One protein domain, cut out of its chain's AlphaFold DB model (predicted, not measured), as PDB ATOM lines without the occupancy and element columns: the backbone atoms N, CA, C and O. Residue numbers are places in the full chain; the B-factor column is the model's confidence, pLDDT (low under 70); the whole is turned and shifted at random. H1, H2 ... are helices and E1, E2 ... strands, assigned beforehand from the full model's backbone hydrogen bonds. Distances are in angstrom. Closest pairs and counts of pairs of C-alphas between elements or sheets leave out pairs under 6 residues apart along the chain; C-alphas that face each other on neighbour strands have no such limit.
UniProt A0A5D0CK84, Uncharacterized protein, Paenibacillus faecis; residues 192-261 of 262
ATOM      1  N   LYS A 192      34.990  44.210 -76.063       90.56
ATOM      2  CA  LYS A 192      36.413  44.520 -75.825       90.56
ATOM      3  C   LYS A 192      37.180  44.818 -77.118       90.56
ATOM      4  O   LYS A 192      38.211  45.489 -77.105       90.56
ATOM      5  N   LYS A 193      36.666  44.377 -78.275       89.88
ATOM      6  CA  LYS A 193      37.235  44.699 -79.597       89.88
ATOM      7  C   LYS A 193      36.810  46.075 -80.118       89.88
ATOM      8  O   LYS A 193      37.357  46.527 -81.131       89.88
ATOM      9  N   HIS A 194      35.851  46.739 -79.472       91.56
ATOM     10  CA  HIS A 194      35.358  48.046 -79.890       91.56
ATOM     11  C   HIS A 194      36.429  49.136 -79.731       91.56
ATOM     12  O   HIS A 194      37.232  49.113 -78.801       91.56
ATOM     13  N   ILE A 195      36.446  50.125 -80.633       89.88
ATOM     14  CA  ILE A 195      37.475  51.182 -80.626       89.88
ATOM     15  C   ILE A 195      37.428  52.038 -79.354       89.88
ATOM     16  O   ILE A 195      38.471  52.423 -78.841       89.88
ATOM     17  N   ILE A 196      36.224  52.283 -78.827       91.25
ATOM     18  CA  ILE A 196      36.014  53.005 -77.562       91.25
ATOM     19  C   ILE A 196      36.627  52.215 -76.403       91.25
ATOM     20  O   ILE A 196      37.406  52.774 -75.643       91.25
ATOM     21  N   TYR A 197      36.375  50.905 -76.336       91.81
ATOM     22  CA  TYR A 197      36.941  50.039 -75.302       91.81
ATOM     23  C   TYR A 197      38.474  49.998 -75.368       91.81
ATOM     24  O   TYR A 197      39.152  50.153 -74.360       91.81
ATOM     25  N   LYS A 198      39.047  49.886 -76.575       91.25
ATOM     26  CA  LYS A 198      40.506  49.947 -76.772       91.25
ATOM     27  C   LYS A 198      41.121  51.288 -76.366       91.25
ATOM     28  O   LYS A 198      42.287  51.316 -75.993       91.25
ATOM     29  N   ARG A 199      40.384  52.397 -76.489       89.56
ATOM     30  CA  ARG A 199      40.843  53.724 -76.047       89.56
ATOM     31  C   ARG A 199      40.774  53.859 -74.532       89.56
ATOM     32  O   ARG A 199      41.739  54.328 -73.947       89.56
ATOM     33  N   LEU A 200      39.687  53.389 -73.920       91.00
ATOM     34  CA  LEU A 200      39.554  53.291 -72.466       91.00
ATOM     35  C   LEU A 200      40.694  52.469 -71.855       91.00
ATOM     36  O   LEU A 200      41.316  52.912 -70.900       91.00
ATOM     37  N   ALA A 201      41.061  51.357 -72.497       91.62
ATOM     38  CA  ALA A 201      42.146  50.483 -72.043       91.62
ATOM     39  C   ALA A 201      43.529  51.154 -72.026       91.62
ATOM     40  O   ALA A 201      44.447  50.645 -71.394       91.62
ATOM     41  N   ARG A 202      43.709  52.285 -72.726       90.81
ATOM     42  CA  ARG A 202      44.949  53.076 -72.655       90.81
ATOM     43  C   ARG A 202      45.001  53.988 -71.429       90.81
ATOM     44  O   ARG A 202      46.078  54.461 -71.099       90.81
ATOM     45  N   GLN A 203      43.856  54.265 -70.807       89.12
ATOM     46  CA  GLN A 203      43.726  55.179 -69.668       89.12
ATOM     47  C   GLN A 203      43.669  54.443 -68.315       89.12
ATOM     48  O   GLN A 203      43.826  55.081 -67.275       89.12
ATOM     49  N   GLY A 204      43.449  53.124 -68.322       91.81
ATOM     50  CA  GLY A 204      43.296  52.283 -67.133       91.81
ATOM     51  C   GLY A 204      42.438  51.052 -67.428       91.81
ATOM     52  O   GLY A 204      42.278  50.683 -68.595       91.81
ATOM     53  N   ASP A 205      41.876  50.429 -66.388       94.12
ATOM     54  CA  ASP A 205      40.900  49.348 -66.552       94.12
ATOM     55  C   ASP A 205      39.596  49.901 -67.158       94.12
ATOM     56  O   ASP A 205      38.927  50.730 -66.535       94.12
ATOM     57  N   PRO A 206      39.201  49.478 -68.375       93.31
ATOM     58  CA  PRO A 206      37.989  49.975 -69.012       93.31
ATOM     59  C   PRO A 206      36.726  49.768 -68.184       93.31
ATOM     60  O   PRO A 206      35.835  50.605 -68.264       93.31
ATOM     61  N   GLU A 207      36.616  48.663 -67.444       93.50
ATOM     62  CA  GLU A 207      35.399  48.341 -66.691       93.50
ATOM     63  C   GLU A 207      35.236  49.299 -65.501       93.50
ATOM     64  O   GLU A 207      34.151  49.839 -65.288       93.50
ATOM     65  N   GLU A 208      36.337  49.603 -64.808       94.19
ATOM     66  CA  GLU A 208      36.380  50.589 -63.726       94.19
ATOM     67  C   GLU A 208      36.097  52.009 -64.233       94.19
ATOM     68  O   GLU A 208      35.255  52.705 -63.668       94.19
ATOM     69  N   ILE A 209      36.729  52.415 -65.343       92.81
ATOM     70  CA  ILE A 209      36.516  53.744 -65.935       92.81
ATOM     71  C   ILE A 209      35.059  53.922 -66.367       92.81
ATOM     72  O   ILE A 209      34.472  54.977 -66.137       92.81
ATOM     73  N   ILE A 210      34.464  52.903 -67.001       93.62
ATOM     74  CA  ILE A 210      33.053  52.945 -67.401       93.62
ATOM     75  C   ILE A 210      32.169  53.095 -66.166       93.62
ATOM     76  O   ILE A 210      31.285  53.945 -66.181       93.62
ATOM     77  N   ARG A 211      32.421  52.317 -65.104       94.19
ATOM     78  CA  ARG A 211      31.626  52.384 -63.873       94.19
ATOM     79  C   ARG A 211      31.722  53.757 -63.217       94.19
ATOM     80  O   ARG A 211      30.694  54.357 -62.942       94.19
ATOM     81  N   GLN A 212      32.935  54.280 -63.042       94.06
ATOM     82  CA  GLN A 212      33.158  55.603 -62.461       94.06
ATOM     83  C   GLN A 212      32.463  56.701 -63.276       94.06
ATOM     84  O   GLN A 212      31.793  57.567 -62.720       94.06
ATOM     85  N   PHE A 213      32.599  56.654 -64.601       92.69
ATOM     86  CA  PHE A 213      31.984  57.638 -65.481       92.69
ATOM     87  C   PHE A 213      30.451  57.569 -65.458       92.69
ATOM     88  O   PHE A 213      29.786  58.601 -65.502       92.69
ATOM     89  N   GLU A 214      29.876  56.368 -65.400       94.12
ATOM     90  CA  GLU A 214      28.425  56.186 -65.290       94.12
ATOM     91  C   GLU A 214      27.897  56.643 -63.926       94.12
ATOM     92  O   GLU A 214      26.895  57.352 -63.894       94.12
ATOM     93  N   ASP A 215      28.620  56.369 -62.837       94.12
ATOM     94  CA  ASP A 215      28.276  56.856 -61.497       94.12
ATOM     95  C   ASP A 215      28.267  58.401 -61.435       94.12
ATOM     96  O   ASP A 215      27.363  58.993 -60.845       94.12
ATOM     97  N   GLU A 216      29.238  59.074 -62.064       92.62
ATOM     98  CA  GLU A 216      29.308  60.547 -62.130       92.62
ATOM     99  C   GLU A 216      28.173  61.152 -62.963       92.62
ATOM    100  O   GLU A 216      27.589  62.177 -62.596       92.62
ATOM    101  N   LEU A 217      27.819  60.497 -64.073       92.19
ATOM    102  CA  LEU A 217      26.682  60.903 -64.894       92.19
ATOM    103  C   LEU A 217      25.351  60.741 -64.155       92.19
ATOM    104  O   LEU A 217      24.503  61.631 -64.240       92.19
ATOM    105  N   ASP A 218      25.172  59.636 -63.433       93.12
ATOM    106  CA  ASP A 218      23.939  59.340 -62.701       93.12
ATOM    107  C   ASP A 218      23.755  60.267 -61.488       93.12
ATOM    108  O   ASP A 218      22.623  60.614 -61.142       93.12
ATOM    109  N   ARG A 219      24.853  60.747 -60.884       92.44
ATOM    110  CA  ARG A 219      24.831  61.788 -59.836       92.44
ATOM    111  C   ARG A 219      24.544  63.194 -60.363       92.44
ATOM    112  O   ARG A 219      24.261  64.087 -59.569       92.44
ATOM    113  N   GLY A 220      24.607  63.407 -61.679       89.50
ATOM    114  CA  GLY A 220      24.445  64.729 -62.285       89.50
ATOM    115  C   GLY A 220      25.666  65.642 -62.123       89.50
ATOM    116  O   GLY A 220      25.547  66.848 -62.311       89.50
ATOM    117  N   GLU A 221      26.837  65.085 -61.803       88.00
ATOM    118  CA  GLU A 221      28.094  65.820 -61.600       88.00
ATOM    119  C   GLU A 221      28.824  66.046 -62.937       88.00
ATOM    120  O   GLU A 221      29.978  65.648 -63.126       88.00
ATOM    121  N   TYR A 222      28.128  66.640 -63.913       90.44
ATOM    122  CA  TYR A 222      28.693  66.872 -65.240       90.44
ATOM    123  C   TYR A 222      28.219  68.167 -65.897       90.44
ATOM    124  O   TYR A 222      27.077  68.595 -65.755       90.44
ATOM    125  N   GLU A 223      29.102  68.743 -66.706       89.38
ATOM    126  CA  GLU A 223      28.822  69.884 -67.565       89.38
ATOM    127  C   GLU A 223      28.846  69.460 -69.037       89.38
ATOM    128  O   GLU A 223      29.728  68.723 -69.492       89.38
ATOM    129  N   VAL A 224      27.869  69.939 -69.811       90.38
ATOM    130  CA  VAL A 224      27.807  69.708 -71.260       90.38
ATOM    131  C   VAL A 224      28.222  70.977 -71.987       90.38
ATOM    132  O   VAL A 224      27.492  71.966 -72.002       90.38
ATOM    133  N   ILE A 225      29.375  70.931 -72.650       89.31
ATOM    134  CA  ILE A 225      29.924  72.055 -73.415       89.31
ATOM    135  C   ILE A 225      30.004  71.634 -74.882       89.31
ATOM    136  O   ILE A 225      30.907  70.907 -75.291       89.31
ATOM    137  N   ARG A 226      29.059  72.089 -75.712       88.75
ATOM    138  CA  ARG A 226      28.938  71.683 -77.129       88.75
ATOM    139  C   ARG A 226      28.827  70.156 -77.279       88.75
ATOM    140  O   ARG A 226      27.787  69.579 -76.995       88.75
ATOM    141  N   ASN A 227      29.883  69.506 -77.769       90.38
ATOM    142  CA  ASN A 227      29.991  68.059 -77.949       90.38
ATOM    143  C   ASN A 227      30.915  67.399 -76.912       90.38
ATOM    144  O   ASN A 227      31.321  66.251 -77.107       90.38
ATOM    145  N   TYR A 228      31.246  68.120 -75.844       90.81
ATOM    146  CA  TYR A 228      32.010  67.638 -74.705       90.81
ATOM    147  C   TYR A 228      31.092  67.386 -73.514       90.81
ATOM    148  O   TYR A 228      30.164  68.152 -73.260       90.81
ATOM    149  N   ILE A 229      31.385  66.315 -72.789       92.12
ATOM    150  CA  ILE A 229      30.852  66.035 -71.461       92.12
ATOM    151  C   ILE A 229      32.049  66.066 -70.523       92.12
ATOM    152  O   ILE A 229      33.001  65.313 -70.729       92.12
ATOM    153  N   VAL A 230      32.013  66.969 -69.555       91.12
ATOM    154  CA  VAL A 230      33.069  67.156 -68.563       91.12
ATOM    155  C   VAL A 230      32.508  66.727 -67.221       91.12
ATOM    156  O   VAL A 230      31.506  67.271 -66.775       91.12
ATOM    157  N   THR A 231      33.130  65.735 -66.602       92.25
ATOM    158  CA  THR A 231      32.842  65.294 -65.238       92.25
ATOM    159  C   THR A 231      34.027  65.635 -64.337       92.25
ATOM    160  O   THR A 231      35.068  66.100 -64.819       92.25
ATOM    161  N   GLY A 232      33.906  65.383 -63.031       88.19
ATOM    162  CA  GLY A 232      35.006  65.606 -62.088       88.19
ATOM    163  C   GLY A 232      36.303  64.900 -62.500       88.19
ATOM    164  O   GLY A 232      37.377  65.486 -62.389       88.19
ATOM    165  N   HIS A 233      36.210  63.688 -63.059       91.88
ATOM    166  CA  HIS A 233      37.388  62.881 -63.392       91.88
ATOM    167  C   HIS A 233      37.627  62.683 -64.892       91.88
ATOM    168  O   HIS A 233      38.725  62.273 -65.279       91.88
ATOM    169  N   TRP A 234      36.652  62.977 -65.759       92.31
ATOM    170  CA  TRP A 234      36.723  62.620 -67.175       92.31
ATOM    171  C   TRP A 234      36.254  63.735 -68.104       92.31
ATOM    172  O   TRP A 234      35.287  64.443 -67.853       92.31
ATOM    173  N   ILE A 235      36.920  63.844 -69.249       91.88
ATOM    174  CA  ILE A 235      36.503  64.685 -70.368       91.88
ATOM    175  C   ILE A 235      36.201  63.757 -71.531       91.88
ATOM    176  O   ILE A 235      37.046  62.959 -71.952       91.88
ATOM    177  N   VAL A 236      34.992  63.870 -72.075       92.62
ATOM    178  CA  VAL A 236      34.499  63.010 -73.148       92.62
ATOM    179  C   VAL A 236      34.057  63.838 -74.341       92.62
ATOM    180  O   VAL A 236      33.059  64.548 -74.282       92.62
ATOM    181  N   LYS A 237      34.755  63.697 -75.472       93.31
ATOM    182  CA  LYS A 237      34.350  64.289 -76.755       93.31
ATOM    183  C   LYS A 237      33.493  63.299 -77.535       93.31
ATOM    184  O   LYS A 237      33.962  62.238 -77.961       93.31
ATOM    185  N   CYS A 238      32.237  63.664 -77.763       89.69
ATOM    186  CA  CYS A 238      31.310  62.918 -78.602       89.69
ATOM    187  C   CYS A 238      31.482  63.307 -80.075       89.69
ATOM    188  O   CYS A 238      31.079  64.388 -80.502       89.69
ATOM    189  N   GLU A 239      32.023  62.400 -80.884       89.81
ATOM    190  CA  GLU A 239      32.069  62.537 -82.341       89.81
ATOM    191  C   GLU A 239      31.051  61.588 -83.000       89.81
ATOM    192  O   GLU A 239      30.482  60.684 -82.374       89.81
ATOM    193  N   ARG A 240      30.802  61.783 -84.303       83.88
ATOM    194  CA  ARG A 240      29.835  60.962 -85.055       83.88
ATOM    195  C   ARG A 240      30.253  59.489 -85.153       83.88
ATOM    196  O   ARG A 240      29.389  58.619 -85.089       83.88
ATOM    197  N   PHE A 241      31.548  59.206 -85.284       84.19
ATOM    198  CA  PHE A 241      32.095  57.848 -85.475       84.19
ATOM    199  C   PHE A 241      33.043  57.410 -84.358       84.19
ATOM    200  O   PHE A 241      33.752  56.412 -84.477       84.19
ATOM    201  N   SER A 242      33.143  58.210 -83.305       86.62
ATOM    202  CA  SER A 242      34.230  58.109 -82.353       86.62
ATOM    203  C   SER A 242      33.797  58.735 -81.037       86.62
ATOM    204  O   SER A 242      32.958  59.633 -80.985       86.62
ATOM    205  N   LEU A 243      34.352  58.206 -79.960       90.62
ATOM    206  CA  LEU A 243      34.257  58.803 -78.648       90.62
ATOM    207  C   LEU A 243      35.683  58.873 -78.115       90.62
ATOM    208  O   LEU A 243      36.419  57.875 -78.161       90.62
ATOM    209  N   LYS A 244      36.110  60.076 -77.741       91.19
ATOM    210  CA  LYS A 244      37.424  60.303 -77.147       91.19
ATOM    211  C   LYS A 244      37.223  60.549 -75.658       91.19
ATOM    212  O   LYS A 244      36.315  61.291 -75.300       91.19
ATOM    213  N   ILE A 245      38.032  59.895 -74.830       90.75
ATOM    214  CA  ILE A 245      38.002  60.012 -73.368       90.75
ATOM    215  C   ILE A 245      39.418  60.324 -72.907       90.75
ATOM    216  O   ILE A 245      40.363  59.665 -73.345       90.75
ATOM    217  N   ALA A 246      39.532  61.321 -72.042       90.44
ATOM    218  CA  ALA A 246      40.752  61.718 -71.366       90.44
ATOM    219  C   ALA A 246      40.425  62.006 -69.899       90.44
ATOM    220  O   ALA A 246      39.282  62.335 -69.574       90.44
ATOM    221  N   LYS A 247      41.415  61.870 -69.017       88.62
ATOM    222  CA  LYS A 247      41.262  62.275 -67.618       88.62
ATOM    223  C   LYS A 247      41.102  63.790 -67.531       88.62
ATOM    224  O   LYS A 247      41.773  64.525 -68.259       88.62
ATOM    225  N   ASN A 248      40.214  64.238 -66.655       87.69
ATOM    226  CA  ASN A 248      40.083  65.642 -66.318       87.69
ATOM    227  C   ASN A 248      41.167  66.005 -65.294       87.69
ATOM    228  O   ASN A 248      41.171  65.483 -64.184       87.69
ATOM    229  N   TYR A 249      42.097  66.871 -65.689       85.00
ATOM    230  CA  TYR A 249      43.116  67.436 -64.797       85.00
ATOM    231  C   TYR A 249      42.860  68.921 -64.509       85.00
ATOM    232  O   TYR A 249      43.734  69.607 -63.989       85.00
ATOM    233  N   PHE A 250      41.700  69.439 -64.917       81.25
ATOM    234  CA  PHE A 250      41.382  70.850 -64.806       81.25
ATOM    235  C   PHE A 250      40.780  71.178 -63.447       81.25
ATOM    236  O   PHE A 250      39.889  70.484 -62.958       81.25
ATOM    237  N   GLU A 251      41.265  72.267 -62.857       74.38
ATOM    238  CA  GLU A 251      40.682  72.823 -61.642       74.38
ATOM    239  C   GLU A 251      39.324  73.479 -61.952       74.38
ATOM    240  O   GLU A 251      39.127  74.026 -63.044       74.38
ATOM    241  N   PRO A 252      38.362  73.450 -61.014       68.56
ATOM    242  CA  PRO A 252      37.103  74.166 -61.177       68.56
ATOM    243  C   PRO A 252      37.343  75.676 -61.364       68.56
ATOM    244  O   PRO A 252      37.923  76.325 -60.498       68.56
ATOM    245  N   GLY A 253      36.864  76.250 -62.475       64.44
ATOM    246  CA  GLY A 253      36.856  77.704 -62.713       64.44
ATOM    247  C   GLY A 253      37.913  78.256 -63.678       64.44
ATOM    248  O   GLY A 253      37.901  79.453 -63.962       64.44
ATOM    249  N   SER A 254      38.798  77.428 -64.230       68.81
ATOM    250  CA  SER A 254      39.806  77.862 -65.206       68.81
ATOM    251  C   SER A 254      39.342  77.688 -66.661       68.81
ATOM    252  O   SER A 254      38.655  76.736 -67.028       68.81
ATOM    253  N   SER A 255      39.704  78.644 -67.525       70.25
ATOM    254  CA  SER A 255      39.349  78.626 -68.948       70.25
ATOM    255  C   SER A 255      40.336  77.774 -69.753       70.25
ATOM    256  O   SER A 255      41.519  78.115 -69.822       70.25
ATOM    257  N   TYR A 256      39.858  76.721 -70.425       71.12
ATOM    258  CA  TYR A 256      40.703  75.838 -71.238       71.12
ATOM    259  C   TYR A 256      40.166  75.605 -72.650       71.12
ATOM    260  O   TYR A 256      38.961  75.547 -72.895       71.12
ATOM    261  N   TYR A 257      41.095  75.382 -73.580       78.38
ATOM    262  CA  TYR A 257      40.796  74.913 -74.929       78.38
ATOM    263  C   TYR A 257      40.653  73.385 -74.924       78.38
ATOM    264  O   TYR A 257      41.640  72.658 -75.042       78.38
ATOM    265  N   LEU A 258      39.413  72.898 -74.805       80.12
ATOM    266  CA  LEU A 258      39.080  71.463 -74.739       80.12
ATOM    267  C   LEU A 258      39.561  70.646 -75.955       80.12
ATOM    268  O   LEU A 258      39.704  69.428 -75.862       80.12
ATOM    269  N   ASP A 259      39.832  71.290 -77.094       81.19
ATOM    270  CA  ASP A 259      40.369  70.619 -78.283       81.19
ATOM    271  C   ASP A 259      41.818  70.118 -78.103       81.19
ATOM    272  O   ASP A 259      42.190  69.153 -78.764       81.19
ATOM    273  N   ASN A 260      42.603  70.691 -77.179       80.38
ATOM    274  CA  ASN A 260      44.006  70.308 -76.936       80.38
ATOM    275  C   ASN A 260      44.169  69.092 -76.003       80.38
ATOM    276  O   ASN A 260      45.288  68.655 -75.745       80.38
ATOM    277  N   VAL A 261      43.067  68.557 -75.474       78.81
ATOM    278  CA  VAL A 261      43.060  67.461 -74.490       78.81
ATOM    279  C   VAL A 261      43.236  66.077 -75.144       78.81
ATOM    280  O   VAL A 261      43.584  65.113 -74.463       78.81
TER     281      VAL A 261
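This is residues 192 to 261 of the 262 residues of an uncharacterized protein of Paenibacillus faecis (UniProt A0A5D0CK84). A twisted sheet of four strands, E1 to E4, is crossed on one face by the helix H2, while the short helix H1 sits by the edge strand E4. After E4 the last stretch loops round to a short helix, H3, which only grazes the sheet. The printed part has 70 residues, with the named elements in the order H1 H2 E1 E2 E3 E4 H3; the antiparallel sheet runs E1 - E2 - E3 - E4, and the class is mixed, helices and strands. It is compact, with a radius of gyration of the C-alphas of 12.0 A and spans of 36 by 24 by 19 A.

H1 is residues 195 to 200, starting with C-alpha 195 at (37.475, 51.182, -80.626). H2, residues 206 to 218, is 18.0 A long. E1 is residues 222 to 225, E2 228 to 231, E3 234 to 238, 12.6 A, and E4 243 to 247, 13.5 A. H3, residues 258 to 261, ends with C-alpha 261 at (43.060, 67.461, -74.490).

E1 to E4 form a meander, each strand the antiparallel neighbour of the one before, in three hairpins. N 223 and O 230 are 2.8 A apart, N 231 and O 234 2.8 A, and N 235 and O 246 2.8 A, within hydrogen-bond range. H2 is on the sheet at a height over the sheet of 10.3 A, across the strands at 87 degrees to E3 on the local plane. The closest C-alphas of H1 and E4, Ile 196 and Leu 243, are 6.2 A apart. In H1 and H2 every O i to N i+4 pair is within hydrogen-bond range; H3 is too short for one.

The printed part has no cut and no long link. Residues 252 to 254 are under pLDDT 70.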